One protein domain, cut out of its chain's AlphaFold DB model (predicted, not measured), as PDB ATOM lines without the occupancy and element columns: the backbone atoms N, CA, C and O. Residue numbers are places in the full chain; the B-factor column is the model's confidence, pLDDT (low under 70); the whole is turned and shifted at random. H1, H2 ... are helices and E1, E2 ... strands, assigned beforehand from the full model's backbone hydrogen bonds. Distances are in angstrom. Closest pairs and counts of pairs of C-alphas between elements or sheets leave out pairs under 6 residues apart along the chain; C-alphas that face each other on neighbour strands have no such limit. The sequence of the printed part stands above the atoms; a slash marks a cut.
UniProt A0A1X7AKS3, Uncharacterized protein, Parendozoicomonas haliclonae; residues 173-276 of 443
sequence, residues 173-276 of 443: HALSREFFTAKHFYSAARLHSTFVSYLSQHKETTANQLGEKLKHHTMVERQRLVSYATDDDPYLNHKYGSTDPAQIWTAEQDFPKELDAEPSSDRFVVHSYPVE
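AT A GLANCE: This is residues 173 to 276 of the 443 residues of an uncharacterized protein of Parendozoicomonas haliclonae (UniProt A0A1X7AKS3). A long rod is built round a small four-stranded sheet near its middle, with H1 over one face; one end of the rod is the helical hairpin of H1 and H2, which reaches past the sheet, and the other is the hairpin of E3 and E4, into which strand E2 runs on. The printed part has 104 residues, with two named helices and six named strands in the order E1 H1 H2 E2 E3 E4 E5 E6. The larger sheet has the order E1 - E6 - E2 - E5, and both it and the sheet E3 - E4 are antiparallel. The class is mixed, helices and strands, and the whole is loose, with a radius of gyration of the C-alphas of 17.6 A and spans of 63 by 30 by 19 A.

IN THESE COORDINATES: Begin in the larger sheet with E2, residues 218 to 223, 13.3 A long, and beside it find E6, residues 267 to 271, 12.5 A. The edge strands are E1, residues 173 to 176, which begins at C-alpha 173 at (197.429, 178.438, 168.048), and E5, residues 247 to 250; they measure 10.4 A and 10.5 A. From C-alpha 182 at (198.038, 192.902, 173.098), H1 runs 26.1 A to residue 200, and H2, residues 205 to 215, spans 15.2 A. E3, residues 225 to 228, is 9.8 A long and E4, residues 238 to 241, 10.1 A. E6 ends at C-alpha 271 at (203.941, 179.989, 167.550).

HOW THE PARTS SIT: Look at E6 and E2, antiparallel at 159 degrees, where N 269 and O 221 are 2.8 A apart, within hydrogen-bond range. On the other side of E6 is E1, with N 268 and O 175 at 2.8 A; E5 is the other neighbour of E2, with N 249 and O 220 at 2.8 A. H1 is on the sheet through residues 184 to 192, in two layers, helix over sheet, at a height over the sheet of 8.6 A; it lies over E2 and runs along it, at 3 degrees on the local plane. Their closest C-alphas are those of Phe 185 and Val 220, 7.0 A apart. With residues 193 to 200 alone H1 touches H2, at a shallow tilt of 22 degrees, opposite ways; the closest C-alphas are those of Ser 200 and Asn 208, 4.9 A. In both helices every O i to N i+4 pair is within hydrogen-bond range. E1, H1 H2 and E2 form a split strand-helix-strand unit, two strands that run the same way with E6 between them, and its crossover is right-handed. In the hairpin E3 and E4, N 226 and O 240 are 2.8 A apart.

THE WHOLE: The C-alphas of Lys 203 and Asp 232, the two farthest apart, are 63.6 A from each other. The printed part has no cut. The link E5 to E6, residues 251 to 266, is long and has no named element. Mean pLDDT of the printed part is 80.3; look for values under 70 at residues 226 to 245 and 257 to 264.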
ATOM      1  N   HIS A 173     198.741 178.137 167.485       81.88
ATOM      2  CA  HIS A 173     197.429 178.438 168.048       81.88
ATOM      3  C   HIS A 173     196.880 179.712 167.416       81.88
ATOM      4  O   HIS A 173     197.425 180.793 167.629       81.88
ATOM      5  N   ALA A 174     195.811 179.591 166.629       82.25
ATOM      6  CA  ALA A 174     195.208 180.719 165.932       82.25
ATOM      7  C   ALA A 174     193.967 181.242 166.669       82.25
ATOM      8  O   ALA A 174     193.076 180.464 167.002       82.25
ATOM      9  N   LEU A 175     193.861 182.560 166.842       80.75
ATOM     10  CA  LEU A 175     192.612 183.229 167.213       80.75
ATOM     11  C   LEU A 175     192.197 184.209 166.133       80.75
ATOM     12  O   LEU A 175     193.045 184.851 165.511       80.75
ATOM     13  N   SER A 176     190.887 184.388 165.968       80.88
ATOM     14  CA  SER A 176     190.395 185.548 165.237       80.88
ATOM     15  C   SER A 176     190.795 186.829 165.966       80.88
ATOM     16  O   SER A 176     190.931 186.889 167.193       80.88
ATOM     17  N   ARG A 177     190.976 187.877 165.172       79.06
ATOM     18  CA  ARG A 177     191.306 189.223 165.626       79.06
ATOM     19  C   ARG A 177     190.440 189.737 166.779       79.06
ATOM     20  O   ARG A 177     190.960 190.425 167.646       79.06
ATOM     21  N   GLU A 178     189.147 189.424 166.790       79.25
ATOM     22  CA  GLU A 178     188.204 189.908 167.810       79.25
ATOM     23  C   GLU A 178     188.479 189.343 169.216       79.25
ATOM     24  O   GLU A 178     188.095 189.958 170.209       79.25
ATOM     25  N   PHE A 179     189.169 188.200 169.310       80.88
ATOM     26  CA  PHE A 179     189.510 187.550 170.578       80.88
ATOM     27  C   PHE A 179     190.975 187.743 170.977       80.88
ATOM     28  O   PHE A 179     191.323 187.549 172.141       80.88
ATOM     29  N   PHE A 180     191.842 188.141 170.042       85.25
ATOM     30  CA  PHE A 180     193.242 188.419 170.337       85.25
ATOM     31  C   PHE A 180     193.437 189.865 170.802       85.25
ATOM     32  O   PHE A 180     192.888 190.812 170.248       85.25
ATOM     33  N   THR A 181     194.282 190.055 171.811       85.50
ATOM     34  CA  THR A 181     194.605 191.377 172.365       85.50
ATOM     35  C   THR A 181     196.097 191.466 172.646       85.50
ATOM     36  O   THR A 181     196.746 190.443 172.860       85.50
ATOM     37  N   ALA A 182     196.635 192.685 172.742       87.88
ATOM     38  CA  ALA A 182     198.038 192.902 173.098       87.88
ATOM     39  C   ALA A 182     198.440 192.203 174.414       87.88
ATOM     40  O   ALA A 182     199.573 191.754 174.553       87.88
ATOM     41  N   LYS A 183     197.504 192.028 175.362       88.62
ATOM     42  CA  LYS A 183     197.764 191.299 176.615       88.62
ATOM     43  C   LYS A 183     198.148 189.833 176.389       88.62
ATOM     44  O   LYS A 183     198.965 189.315 177.143       88.62
ATOM     45  N   HIS A 184     197.602 189.177 175.363       90.31
ATOM     46  CA  HIS A 184     197.987 187.807 175.013       90.31
ATOM     47  C   HIS A 184     199.447 187.759 174.561       90.31
ATOM     48  O   HIS A 184     200.220 186.956 175.079       90.31
ATOM     49  N   PHE A 185     199.830 188.664 173.652       91.50
ATOM     50  CA  PHE A 185     201.213 188.797 173.201       91.50
ATOM     51  C   PHE A 185     202.155 189.056 174.379       91.50
ATOM     52  O   PHE A 185     203.097 188.297 174.573       91.50
ATOM     53  N   TYR A 186     201.882 190.077 175.197       92.25
ATOM     54  CA  TYR A 186     202.778 190.448 176.294       92.25
ATOM     55  C   TYR A 186     202.928 189.341 177.337       92.25
ATOM     56  O   TYR A 186     203.999 189.183 177.913       92.25
ATOM     57  N   SER A 187     201.886 188.542 177.556       91.31
ATOM     58  CA  SER A 187     201.955 187.432 178.503       91.31
ATOM     59  C   SER A 187     202.752 186.249 177.951       91.31
ATOM     60  O   SER A 187     203.579 185.693 178.671       91.31
ATOM     61  N   ALA A 188     202.595 185.916 176.663       92.44
ATOM     62  CA  ALA A 188     203.460 184.942 175.993       92.44
ATOM     63  C   ALA A 188     204.923 185.419 175.950       92.44
ATOM     64  O   ALA A 188     205.835 184.647 176.242       92.44
ATOM     65  N   ALA A 189     205.148 186.698 175.634       94.06
ATOM     66  CA  ALA A 189     206.468 187.318 175.627       94.06
ATOM     67  C   ALA A 189     207.108 187.291 177.021       94.06
ATOM     68  O   ALA A 189     208.276 186.943 177.135       94.06
ATOM     69  N   ARG A 190     206.348 187.548 178.097       94.44
ATOM     70  CA  ARG A 190     206.843 187.443 179.479       94.44
ATOM     71  C   ARG A 190     207.345 186.035 179.805       94.44
ATOM     72  O   ARG A 190     208.456 185.908 180.320       94.44
ATOM     73  N   LEU A 191     206.550 185.000 179.518       95.62
ATOM     74  CA  LEU A 191     206.943 183.600 179.741       95.62
ATOM     75  C   LEU A 191     208.229 183.278 178.969       95.62
ATOM     76  O   LEU A 191     209.212 182.807 179.541       95.62
ATOM     77  N   HIS A 192     208.258 183.641 177.685       96.81
ATOM     78  CA  HIS A 192     209.415 183.459 176.817       96.81
ATOM     79  C   HIS A 192     210.672 184.167 177.341       96.81
ATOM     80  O   HIS A 192     211.708 183.530 177.511       96.81
ATOM     81  N   SER A 193     210.595 185.469 177.617       95.81
ATOM     82  CA  SER A 193     211.733 186.270 178.074       95.81
ATOM     83  C   SER A 193     212.251 185.808 179.432       95.81
ATOM     84  O   SER A 193     213.460 185.810 179.644       95.81
ATOM     85  N   THR A 194     211.366 185.366 180.332       95.88
ATOM     86  CA  THR A 194     211.763 184.779 181.623       95.88
ATOM     87  C   THR A 194     212.609 183.526 181.402       95.88
ATOM     88  O   THR A 194     213.699 183.411 181.960       95.88
ATOM     89  N   PHE A 195     212.156 182.629 180.526       97.62
ATOM     90  CA  PHE A 195     212.867 181.392 180.222       97.62
ATOM     91  C   PHE A 195     214.182 181.621 179.470       97.62
ATOM     92  O   PHE A 195     215.211 181.080 179.860       97.62
ATOM     93  N   VAL A 196     214.200 182.480 178.447       96.81
ATOM     94  CA  VAL A 196     215.442 182.829 177.735       96.81
ATOM     95  C   VAL A 196     216.437 183.514 178.673       96.81
ATOM     96  O   VAL A 196     217.629 183.208 178.626       96.81
ATOM     97  N   SER A 197     215.970 184.380 179.578       95.25
ATOM     98  CA  SER A 197     216.825 184.980 180.604       95.25
ATOM     99  C   SER A 197     217.416 183.913 181.527       95.25
ATOM    100  O   SER A 197     218.625 183.932 181.753       95.25
ATOM    101  N   TYR A 198     216.601 182.969 182.012       94.94
ATOM    102  CA  TYR A 198     217.068 181.833 182.813       94.94
ATOM    103  C   TYR A 198     218.163 181.043 182.078       94.94
ATOM    104  O   TYR A 198     219.247 180.837 182.621       94.94
ATOM    105  N   LEU A 199     217.920 180.687 180.813       95.50
ATOM    106  CA  LEU A 199     218.864 179.950 179.971       95.50
ATOM    107  C   LEU A 199     220.183 180.705 179.752       95.50
ATOM    108  O   LEU A 199     221.249 180.108 179.865       95.50
ATOM    109  N   SER A 200     220.122 182.015 179.490       91.50
ATOM    110  CA  SER A 200     221.300 182.866 179.236       91.50
ATOM    111  C   SER A 200     222.187 183.111 180.464       91.50
ATOM    112  O   SER A 200     223.340 183.526 180.349       91.50
ATOM    113  N   GLN A 201     221.631 182.910 181.658       88.94
ATOM    114  CA  GLN A 201     222.335 183.050 182.933       88.94
ATOM    115  C   GLN A 201     222.777 181.692 183.489       88.94
ATOM    116  O   GLN A 201     223.443 181.628 184.529       88.94
ATOM    117  N   HIS A 202     222.402 180.608 182.807       88.31
ATOM    118  CA  HIS A 202     222.725 179.251 183.197       88.31
ATOM    119  C   HIS A 202     224.213 178.964 182.963       88.31
ATOM    120  O   HIS A 202     224.829 179.461 182.019       88.31
ATOM    121  N   LYS A 203     224.825 178.143 183.824       84.06
ATOM    122  CA  LYS A 203     226.264 177.836 183.704       84.06
ATOM    123  C   LYS A 203     226.582 176.845 182.588       84.06
ATOM    124  O   LYS A 203     227.707 176.820 182.099       84.06
ATOM    125  N   GLU A 204     225.614 176.020 182.205       87.50
ATOM    126  CA  GLU A 204     225.806 175.020 181.157       87.50
ATOM    127  C   GLU A 204     225.808 175.649 179.765       87.50
ATOM    128  O   GLU A 204     224.953 176.464 179.416       87.50
ATOM    129  N   THR A 205     226.751 175.220 178.930       88.06
ATOM    130  CA  THR A 205     226.845 175.669 177.538       88.06
ATOM    131  C   THR A 205     225.590 175.311 176.740       88.06
ATOM    132  O   THR A 205     225.142 176.121 175.933       88.06
ATOM    133  N   THR A 206     225.001 174.136 176.980       90.38
ATOM    134  CA  THR A 206     223.795 173.663 176.283       90.38
ATOM    135  C   THR A 206     222.597 174.580 176.539       90.38
ATOM    136  O   THR A 206     221.954 175.019 175.587       90.38
ATOM    137  N   ALA A 207     222.363 174.972 177.797       93.06
ATOM    138  CA  ALA A 207     221.336 175.948 178.164       93.06
ATOM    139  C   ALA A 207     221.535 177.292 177.448       93.06
ATOM    140  O   ALA A 207     220.605 177.818 176.841       93.06
ATOM    141  N   ASN A 208     222.763 177.820 177.447       93.38
ATOM    142  CA  ASN A 208     223.077 179.080 176.771       93.38
ATOM    143  C   ASN A 208     222.837 178.996 175.256       93.38
ATOM    144  O   ASN A 208     222.261 179.908 174.666       93.38
ATOM    145  N   GLN A 209     223.236 177.891 174.620       94.50
ATOM    146  CA  GLN A 209     222.983 177.656 173.197       94.50
ATOM    147  C   GLN A 209     221.485 177.573 172.889       94.50
ATOM    148  O   GLN A 209     221.044 178.123 171.881       94.50
ATOM    149  N   LEU A 210     220.704 176.910 173.744       96.00
ATOM    150  CA  LEU A 210     219.249 176.882 173.623       96.00
ATOM    151  C   LEU A 210     218.659 178.294 173.755       96.00
ATOM    152  O   LEU A 210     217.835 178.685 172.931       96.00
ATOM    153  N   GLY A 211     219.121 179.072 174.737       95.38
ATOM    154  CA  GLY A 211     218.713 180.462 174.942       95.38
ATOM    155  C   GLY A 211     218.955 181.326 173.704       95.38
ATOM    156  O   GLY A 211     218.040 182.004 173.249       95.38
ATOM    157  N   GLU A 212     220.141 181.237 173.098       94.00
ATOM    158  CA  GLU A 212     220.468 181.968 171.865       94.00
ATOM    159  C   GLU A 212     219.604 181.538 170.671       94.00
ATOM    160  O   GLU A 212     219.155 182.388 169.901       94.00
ATOM    161  N   LYS A 213     219.308 180.238 170.525       94.06
ATOM    162  CA  LYS A 213     218.398 179.750 169.473       94.06
ATOM    163  C   LYS A 213     216.974 180.276 169.660       94.06
ATOM    164  O   LYS A 213     216.321 180.633 168.682       94.06
ATOM    165  N   LEU A 214     216.490 180.320 170.901       95.31
ATOM    166  CA  LEU A 214     215.131 180.760 171.217       95.31
ATOM    167  C   LEU A 214     214.982 182.283 171.226       95.31
ATOM    168  O   LEU A 214     213.895 182.769 170.947       95.31
ATOM    169  N   LYS A 215     216.048 183.045 171.481       93.38
ATOM    170  CA  LYS A 215     216.021 184.513 171.597       93.38
ATOM    171  C   LYS A 215     215.312 185.226 170.441       93.38
ATOM    172  O   LYS A 215     214.636 186.230 170.646       93.38
ATOM    173  N   HIS A 216     215.463 184.707 169.225       88.50
ATOM    174  CA  HIS A 216     214.879 185.283 168.011       88.50
ATOM    175  C   HIS A 216     213.640 184.529 167.512       88.50
ATOM    176  O   HIS A 216     213.232 184.705 166.365       88.50
ATOM    177  N   HIS A 217     213.037 183.691 168.358       93.25
ATOM    178  CA  HIS A 217     211.821 182.956 168.029       93.25
ATOM    179  C   HIS A 217     210.663 183.913 167.729       93.25
ATOM    180  O   HIS A 217     210.388 184.856 168.479       93.25
ATOM    181  N   THR A 218     209.956 183.648 166.631       92.06
ATOM    182  CA  THR A 218     208.703 184.336 166.313       92.06
ATOM    183  C   THR A 218     207.666 183.961 167.358       92.06
ATOM    184  O   THR A 218     207.331 182.794 167.493       92.06
ATOM    185  N   MET A 219     207.122 184.936 168.079       91.62
ATOM    186  CA  MET A 219     206.104 184.692 169.101       91.62
ATOM    187  C   MET A 219     204.701 184.705 168.505       91.62
ATOM    188  O   MET A 219     203.896 183.817 168.785       91.62
ATOM    189  N   VAL A 220     204.406 185.723 167.692       91.69
ATOM    190  CA  VAL A 220     203.081 185.938 167.102       91.69
ATOM    191  C   VAL A 220     203.200 186.309 165.631       91.69
ATOM    192  O   VAL A 220     204.060 187.100 165.260       91.69
ATOM    193  N   GLU A 221     202.296 185.790 164.810       91.50
ATOM    194  CA  GLU A 221     202.123 186.153 163.404       91.50
ATOM    195  C   GLU A 221     200.681 186.615 163.156       91.50
ATOM    196  O   GLU A 221     199.721 185.963 163.566       91.50
ATOM    197  N   ARG A 222     200.504 187.736 162.458       88.00
ATOM    198  CA  ARG A 222     199.211 188.176 161.923       88.00
ATOM    199  C   ARG A 222     199.098 187.693 160.490       88.00
ATOM    200  O   ARG A 222     199.819 188.159 159.607       88.00
ATOM    201  N   GLN A 223     198.122 186.826 160.263       84.25
ATOM    202  CA  GLN A 223     197.762 186.326 158.948       84.25
ATOM    203  C   GLN A 223     196.479 187.004 158.487       84.25
ATOM    204  O   GLN A 223     195.427 186.877 159.123       84.25
ATOM    205  N   ARG A 224     196.565 187.719 157.365       75.62
ATOM    206  CA  ARG A 224     195.394 188.303 156.712       75.62
ATOM    207  C   ARG A 224     194.628 187.205 155.992       75.62
ATOM    208  O   ARG A 224     195.209 186.488 155.180       75.62
ATOM    209  N   LEU A 225     193.337 187.069 156.281       71.00
ATOM    210  CA  LEU A 225     192.451 186.209 155.497       71.00
ATOM    211  C   LEU A 225     191.669 187.071 154.513       71.00
ATOM    212  O   LEU A 225     191.153 188.117 154.904       71.00
ATOM    213  N   VAL A 226     191.547 186.618 153.270       66.56
ATOM    214  CA  VAL A 226     190.696 187.235 152.250       66.56
ATOM    215  C   VAL A 226     189.488 186.327 152.036       66.56
ATOM    216  O   VAL A 226     189.635 185.120 151.834       66.56
ATOM    217  N   SER A 227     188.288 186.898 152.126       59.94
ATOM    218  CA  SER A 227     187.049 186.218 151.746       59.94
ATOM    219  C   SER A 227     186.730 186.592 150.307       59.94
ATOM    220  O   SER A 227     186.581 187.776 150.010       59.94
ATOM    221  N   TYR A 228     186.595 185.600 149.434       55.66
ATOM    222  CA  TYR A 228     186.011 185.797 148.111       55.66
ATOM    223  C   TYR A 228     184.602 185.209 148.140       55.66
ATOM    224  O   TYR A 228     184.425 184.074 148.582       55.66
ATOM    225  N   ALA A 229     183.606 185.978 147.698       52.91
ATOM    226  CA  ALA A 229     182.310 185.402 147.367       52.91
ATOM    227  C   ALA A 229     182.508 184.555 146.104       52.91
ATOM    228  O   ALA A 229     183.022 185.060 145.107       52.91
ATOM    229  N   THR A 230     182.165 183.272 146.147       50.47
ATOM    230  CA  THR A 230     182.067 182.477 144.922       50.47
ATOM    231  C   THR A 230     180.771 182.836 144.212       50.47
ATOM    232  O   THR A 230     179.716 182.833 144.846       50.47
ATOM    233  N   ASP A 231     180.843 183.111 142.908       49.78
ATOM    234  CA  ASP A 231     179.685 183.482 142.078       49.78
ATOM    235  C   ASP A 231     178.553 182.426 142.090       49.78
ATOM    236  O   ASP A 231     177.410 182.754 141.776       49.78
ATOM    237  N   ASP A 232     178.841 181.185 142.508       51.56
ATOM    238  CA  ASP A 232     177.913 180.047 142.440       51.56
ATOM    239  C   ASP A 232     177.118 179.762 143.734       51.56
ATOM    240  O   ASP A 232     176.103 179.067 143.675       51.56
ATOM    241  N   ASP A 233     177.515 180.303 144.894       48.62
ATOM    242  CA  ASP A 233     176.724 180.209 146.134       48.62
ATOM    243  C   ASP A 233     177.119 181.319 147.138       48.62
ATOM    244  O   ASP A 233     178.180 181.243 147.767       48.62
ATOM    245  N   PRO A 234     176.279 182.353 147.343       49.62
ATOM    246  CA  PRO A 234     176.566 183.447 148.273       49.62
ATOM    247  C   PRO A 234     176.578 183.018 149.752       49.62
ATOM    248  O   PRO A 234     176.926 183.826 150.616       49.62
ATOM    249  N   TYR A 235     176.210 181.770 150.067       47.94
ATOM    250  CA  TYR A 235     176.224 181.222 151.423       47.94
ATOM    251  C   TYR A 235     177.497 180.414 151.749       47.94
ATOM    252  O   TYR A 235     177.723 180.087 152.917       47.94
ATOM    253  N   LEU A 236     178.373 180.150 150.767       44.75
ATOM    254  CA  LEU A 236     179.646 179.428 150.922       44.75
ATOM    255  C   LEU A 236     180.845 180.383 150.787       44.75
ATOM    256  O   LEU A 236     181.557 180.417 149.790       44.75
ATOM    257  N   ASN A 237     181.111 181.172 151.831       50.06
ATOM    258  CA  ASN A 237     182.329 181.989 151.891       50.06
ATOM    259  C   ASN A 237     183.543 181.129 152.277       50.06
ATOM    260  O   ASN A 237     183.718 180.771 153.447       50.06
ATOM    261  N   HIS A 238     184.423 180.844 151.316       52.97
ATOM    262  CA  HIS A 238     185.736 180.261 151.589       52.97
ATOM    263  C   HIS A 238     186.737 181.366 151.967       52.97
ATOM    264  O   HIS A 238     187.008 182.284 151.192       52.97
ATOM    265  N   LYS A 239     187.301 181.286 153.180       54.41
ATOM    266  CA  LYS A 239     188.373 182.181 153.643       54.41
ATOM    267  C   LYS A 239     189.727 181.610 153.217       54.41
ATOM    268  O   LYS A 239     190.096 180.530 153.674       54.41
ATOM    269  N   TYR A 240     190.474 182.338 152.392       55.78
ATOM    270  CA  TYR A 240     191.836 181.980 151.980       55.78
ATOM    271  C   TYR A 240     192.871 182.861 152.689       55.78
ATOM    272  O   TYR A 240     192.557 183.973 153.113       55.78
ATOM    273  N   GLY A 241     194.112 182.383 152.820       55.31
ATOM    274  CA  GLY A 241     195.232 183.232 153.240       55.31
ATOM    275  C   GLY A 241     195.538 184.283 152.170       55.31
ATOM    276  O   GLY A 241     195.570 183.958 150.984       55.31
ATOM    277  N   SER A 242     195.727 185.537 152.581       60.75
ATOM    278  CA  SER A 242     196.172 186.620 151.698       60.75
ATOM    279  C   SER A 242     197.554 186.320 151.113       60.75
ATOM    280  O   SER A 242     198.354 185.616 151.725       60.75
ATOM    281  N   THR A 243     197.858 186.896 149.949       62.22
ATOM    282  CA  THR A 243     199.217 186.920 149.384       62.22
ATOM    283  C   THR A 243     200.119 187.964 150.048       62.22
ATOM    284  O   THR A 243     201.310 188.015 149.745       62.22
ATOM    285  N   ASP A 244     199.566 188.814 150.920       63.44
ATOM    286  CA  ASP A 244     200.345 189.773 151.704       63.44
ATOM    287  C   ASP A 244     201.306 189.043 152.657       63.44
ATOM    288  O   ASP A 244     200.904 188.067 153.299       63.44
ATOM    289  N   PRO A 245     202.555 189.524 152.809       65.69
ATOM    290  CA  PRO A 245     203.485 188.951 153.769       65.69
ATOM    291  C   PRO A 245     202.917 189.066 155.184       65.69
ATOM    292  O   PRO A 245     202.372 190.103 155.576       65.69
ATOM    293  N   ALA A 246     203.057 187.993 155.958       77.75
ATOM    294  CA  ALA A 246     202.589 187.981 157.329       77.75
ATOM    295  C   ALA A 246     203.406 188.950 158.191       77.75
ATOM    296  O   ALA A 246     204.625 189.072 158.045       77.75
ATOM    297  N   GLN A 247     202.728 189.647 159.101       87.62
ATOM    298  CA  GLN A 247     203.397 190.508 160.068       87.62
ATOM    299  C   GLN A 247     203.763 189.667 161.289       87.62
ATOM    300  O   GLN A 247     202.881 189.057 161.889       87.62
ATOM    301  N   ILE A 248     205.044 189.632 161.649       91.31
ATOM    302  CA  ILE A 248     205.561 188.823 162.757       91.31
ATOM    303  C   ILE A 248     206.050 189.702 163.906       91.31
ATOM    304  O   ILE A 248     206.556 190.801 163.676       91.31
ATOM    305  N   TRP A 249     205.923 189.189 165.128       93.44
ATOM    306  CA  TRP A 249     206.458 189.792 166.343       93.44
ATOM    307  C   TRP A 249     207.293 188.783 167.129       93.44
ATOM    308  O   TRP A 249     206.849 187.658 167.374       93.44
ATOM    309  N   THR A 250     208.479 189.198 167.565       92.94
ATOM    310  CA  THR A 250     209.321 188.492 168.543       92.94
ATOM    311  C   THR A 250     209.115 189.074 169.945       92.94
ATOM    312  O   THR A 250     208.529 190.144 170.099       92.94
ATOM    313  N   ALA A 251     209.591 188.385 170.986       89.12
ATOM    314  CA  ALA A 251     209.391 188.814 172.376       89.12
ATOM    315  C   ALA A 251     210.040 190.174 172.718       89.12
ATOM    316  O   ALA A 251     209.601 190.840 173.651       89.12
ATOM    317  N   GLU A 252     211.065 190.593 171.969       88.00
ATOM    318  CA  GLU A 252     211.779 191.865 172.176       88.00
ATOM    319  C   GLU A 252     211.074 193.072 171.524       88.00
ATOM    320  O   GLU A 252     211.511 194.209 171.694       88.00
ATOM    321  N   GLN A 253     210.007 192.843 170.751       88.19
ATOM    322  CA  GLN A 253     209.315 193.885 169.993       88.19
ATOM    323  C   GLN A 253     208.063 194.393 170.711       88.19
ATOM    324  O   GLN A 253     207.335 193.641 171.357       88.19
ATOM    325  N   ASP A 254     207.760 195.676 170.521       85.56
ATOM    326  CA  ASP A 254     206.487 196.244 170.950       85.56
ATOM    327  C   ASP A 254     205.339 195.752 170.061       85.56
ATOM    328  O   ASP A 254     205.401 195.803 168.827       85.56
ATOM    329  N   PHE A 255     204.251 195.324 170.696       87.31
ATOM    330  CA  PHE A 255     203.019 194.969 170.004       87.31
ATOM    331  C   PHE A 255     202.070 196.172 169.939       87.31
ATOM    332  O   PHE A 255     201.919 196.893 170.932       87.31
ATOM    333  N   PRO A 256     201.411 196.423 168.795       81.75
ATOM    334  CA  PRO A 256     200.506 197.558 168.657       81.75
ATOM    335  C   PRO A 256     199.351 197.481 169.668       81.75
ATOM    336  O   PRO A 256     198.676 196.458 169.794       81.75
ATOM    337  N   LYS A 257     199.115 198.585 170.392       66.38
ATOM    338  CA  LYS A 257     198.028 198.698 171.385       66.38
ATOM    339  C   LYS A 257     196.641 198.668 170.744       66.38
ATOM    340  O   LYS A 257     195.705 198.156 171.351       66.38
ATOM    341  N   GLU A 258     196.536 199.189 169.527       65.25
ATOM    342  CA  GLU A 258     195.335 199.159 168.704       65.25
ATOM    343  C   GLU A 258     195.684 198.477 167.388       65.25
ATOM    344  O   GLU A 258     196.631 198.853 166.701       65.25
ATOM    345  N   LEU A 259     194.928 197.439 167.053       64.88
ATOM    346  CA  LEU A 259     194.929 196.891 165.710       64.88
ATOM    347  C   LEU A 259     193.951 197.770 164.905       64.88
ATOM    348  O   LEU A 259     192.823 197.963 165.358       64.88
ATOM    349  N   ASP A 260     194.334 198.272 163.725       57.56
ATOM    350  CA  ASP A 260     193.540 199.212 162.896       57.56
ATOM    351  C   ASP A 260     192.063 198.808 162.753       57.56
ATOM    352  O   ASP A 260     191.808 197.716 162.260       57.56
ATOM    353  N   ALA A 261     191.096 199.651 163.135       52.50
ATOM    354  CA  ALA A 261     189.664 199.323 163.304       52.50
ATOM    355  C   ALA A 261     188.888 198.795 162.067       52.50
ATOM    356  O   ALA A 261     187.667 198.648 162.126       52.50
ATOM    357  N   GLU A 262     189.552 198.522 160.946       55.09
ATOM    358  CA  GLU A 262     188.917 197.971 159.753       55.09
ATOM    359  C   GLU A 262     188.352 196.558 160.000       55.09
ATOM    360  O   GLU A 262     188.932 195.785 160.774       55.09
ATOM    361  N   PRO A 263     187.238 196.188 159.333       53.88
ATOM    362  CA  PRO A 263     186.664 194.850 159.409       53.88
ATOM    363  C   PRO A 263     187.590 193.847 158.707       53.88
ATOM    364  O   PRO A 263     187.380 193.484 157.553       53.88
ATOM    365  N   SER A 264     188.647 193.415 159.395       62.66
ATOM    366  CA  SER A 264     189.586 192.430 158.874       62.66
ATOM    367  C   SER A 264     189.280 191.041 159.426       62.66
ATOM    368  O   SER A 264     189.115 190.837 160.629       62.66
ATOM    369  N   SER A 265     189.245 190.050 158.537       72.44
ATOM    370  CA  SER A 265     189.167 188.627 158.879       72.44
ATOM    371  C   SER A 265     190.500 188.062 159.378       72.44
ATOM    372  O   SER A 265     190.751 186.866 159.250       72.44
ATOM    373  N   ASP A 266     191.375 188.906 159.923       76.62
ATOM    374  CA  ASP A 266     192.705 188.490 160.344       76.62
ATOM    375  C   ASP A 266     192.634 187.455 161.461       76.62
ATOM    376  O   ASP A 266     191.748 187.474 162.327       76.62
ATOM    377  N   ARG A 267     193.640 186.586 161.469       83.62
ATOM    378  CA  ARG A 267     193.935 185.730 162.609       83.62
ATOM    379  C   ARG A 267     195.327 186.022 163.145       83.62
ATOM    380  O   ARG A 267     196.251 186.293 162.379       83.62
ATOM    381  N   PHE A 268     195.453 185.943 164.460       87.50
ATOM    382  CA  PHE A 268     196.726 185.987 165.162       87.50
ATOM    383  C   PHE A 268     197.108 184.574 165.543       87.50
ATOM    384  O   PHE A 268     196.302 183.842 166.115       87.50
ATOM    385  N   VAL A 269     198.326 184.200 165.197       88.06
ATOM    386  CA  VAL A 269     198.882 182.877 165.411       88.06
ATOM    387  C   VAL A 269     199.979 182.990 166.453       88.06
ATOM    388  O   VAL A 269     200.943 183.712 166.236       88.06
ATOM    389  N   VAL A 270     199.840 182.295 167.578       89.12
ATOM    390  CA  VAL A 270     200.921 182.117 168.554       89.12
ATOM    391  C   VAL A 270     201.732 180.891 168.149       89.12
ATOM    392  O   VAL A 270     201.162 179.809 167.974       89.12
ATOM    393  N   HIS A 271     203.043 181.059 167.986       90.69
ATOM    394  CA  HIS A 271     203.941 179.989 167.550       90.69
ATOM    395  C   HIS A 271     204.587 179.294 168.743       90.69
ATOM    396  O   HIS A 271     205.285 179.924 169.543       90.69
ATOM    397  N   SER A 272     204.432 177.974 168.806       92.00
ATOM    398  CA  SER A 272     205.231 177.145 169.705       92.00
ATOM    399  C   SER A 272     206.675 177.023 169.195       92.00
ATOM    400  O   SER A 272     206.964 177.277 168.024       92.00
ATOM    401  N   TYR A 273     207.590 176.619 170.069       94.56
ATOM    402  CA  TYR A 273     209.013 176.454 169.804       94.56
ATOM    403  C   TYR A 273     209.283 175.423 168.697       94.56
ATOM    404  O   TYR A 273     208.445 174.554 168.430       94.56
ATOM    405  N   PRO A 274     210.443 175.496 168.026       92.56
ATOM    406  CA  PRO A 274     210.823 174.524 167.004       92.56
ATOM    407  C   PRO A 274     210.871 173.093 167.550       92.56
ATOM    408  O   PRO A 274     211.220 172.883 168.711       92.56
ATOM    409  N   VAL A 275     210.515 172.116 166.710       90.88
ATOM    410  CA  VAL A 275     210.381 170.696 167.089       90.88
ATOM    411  C   VAL A 275     211.679 170.134 167.660       90.88
ATOM    412  O   VAL A 275     211.683 169.457 168.683       90.88
ATOM    413  N   GLU A 276     212.789 170.485 167.030       91.12
ATOM    414  CA  GLU A 276     214.134 170.045 167.366       91.12
ATOM    415  C   GLU A 276     214.655 170.587 168.706       91.12
ATOM    416  O   GLU A 276     215.688 170.125 169.177       91.12
TER     417      GLU A 276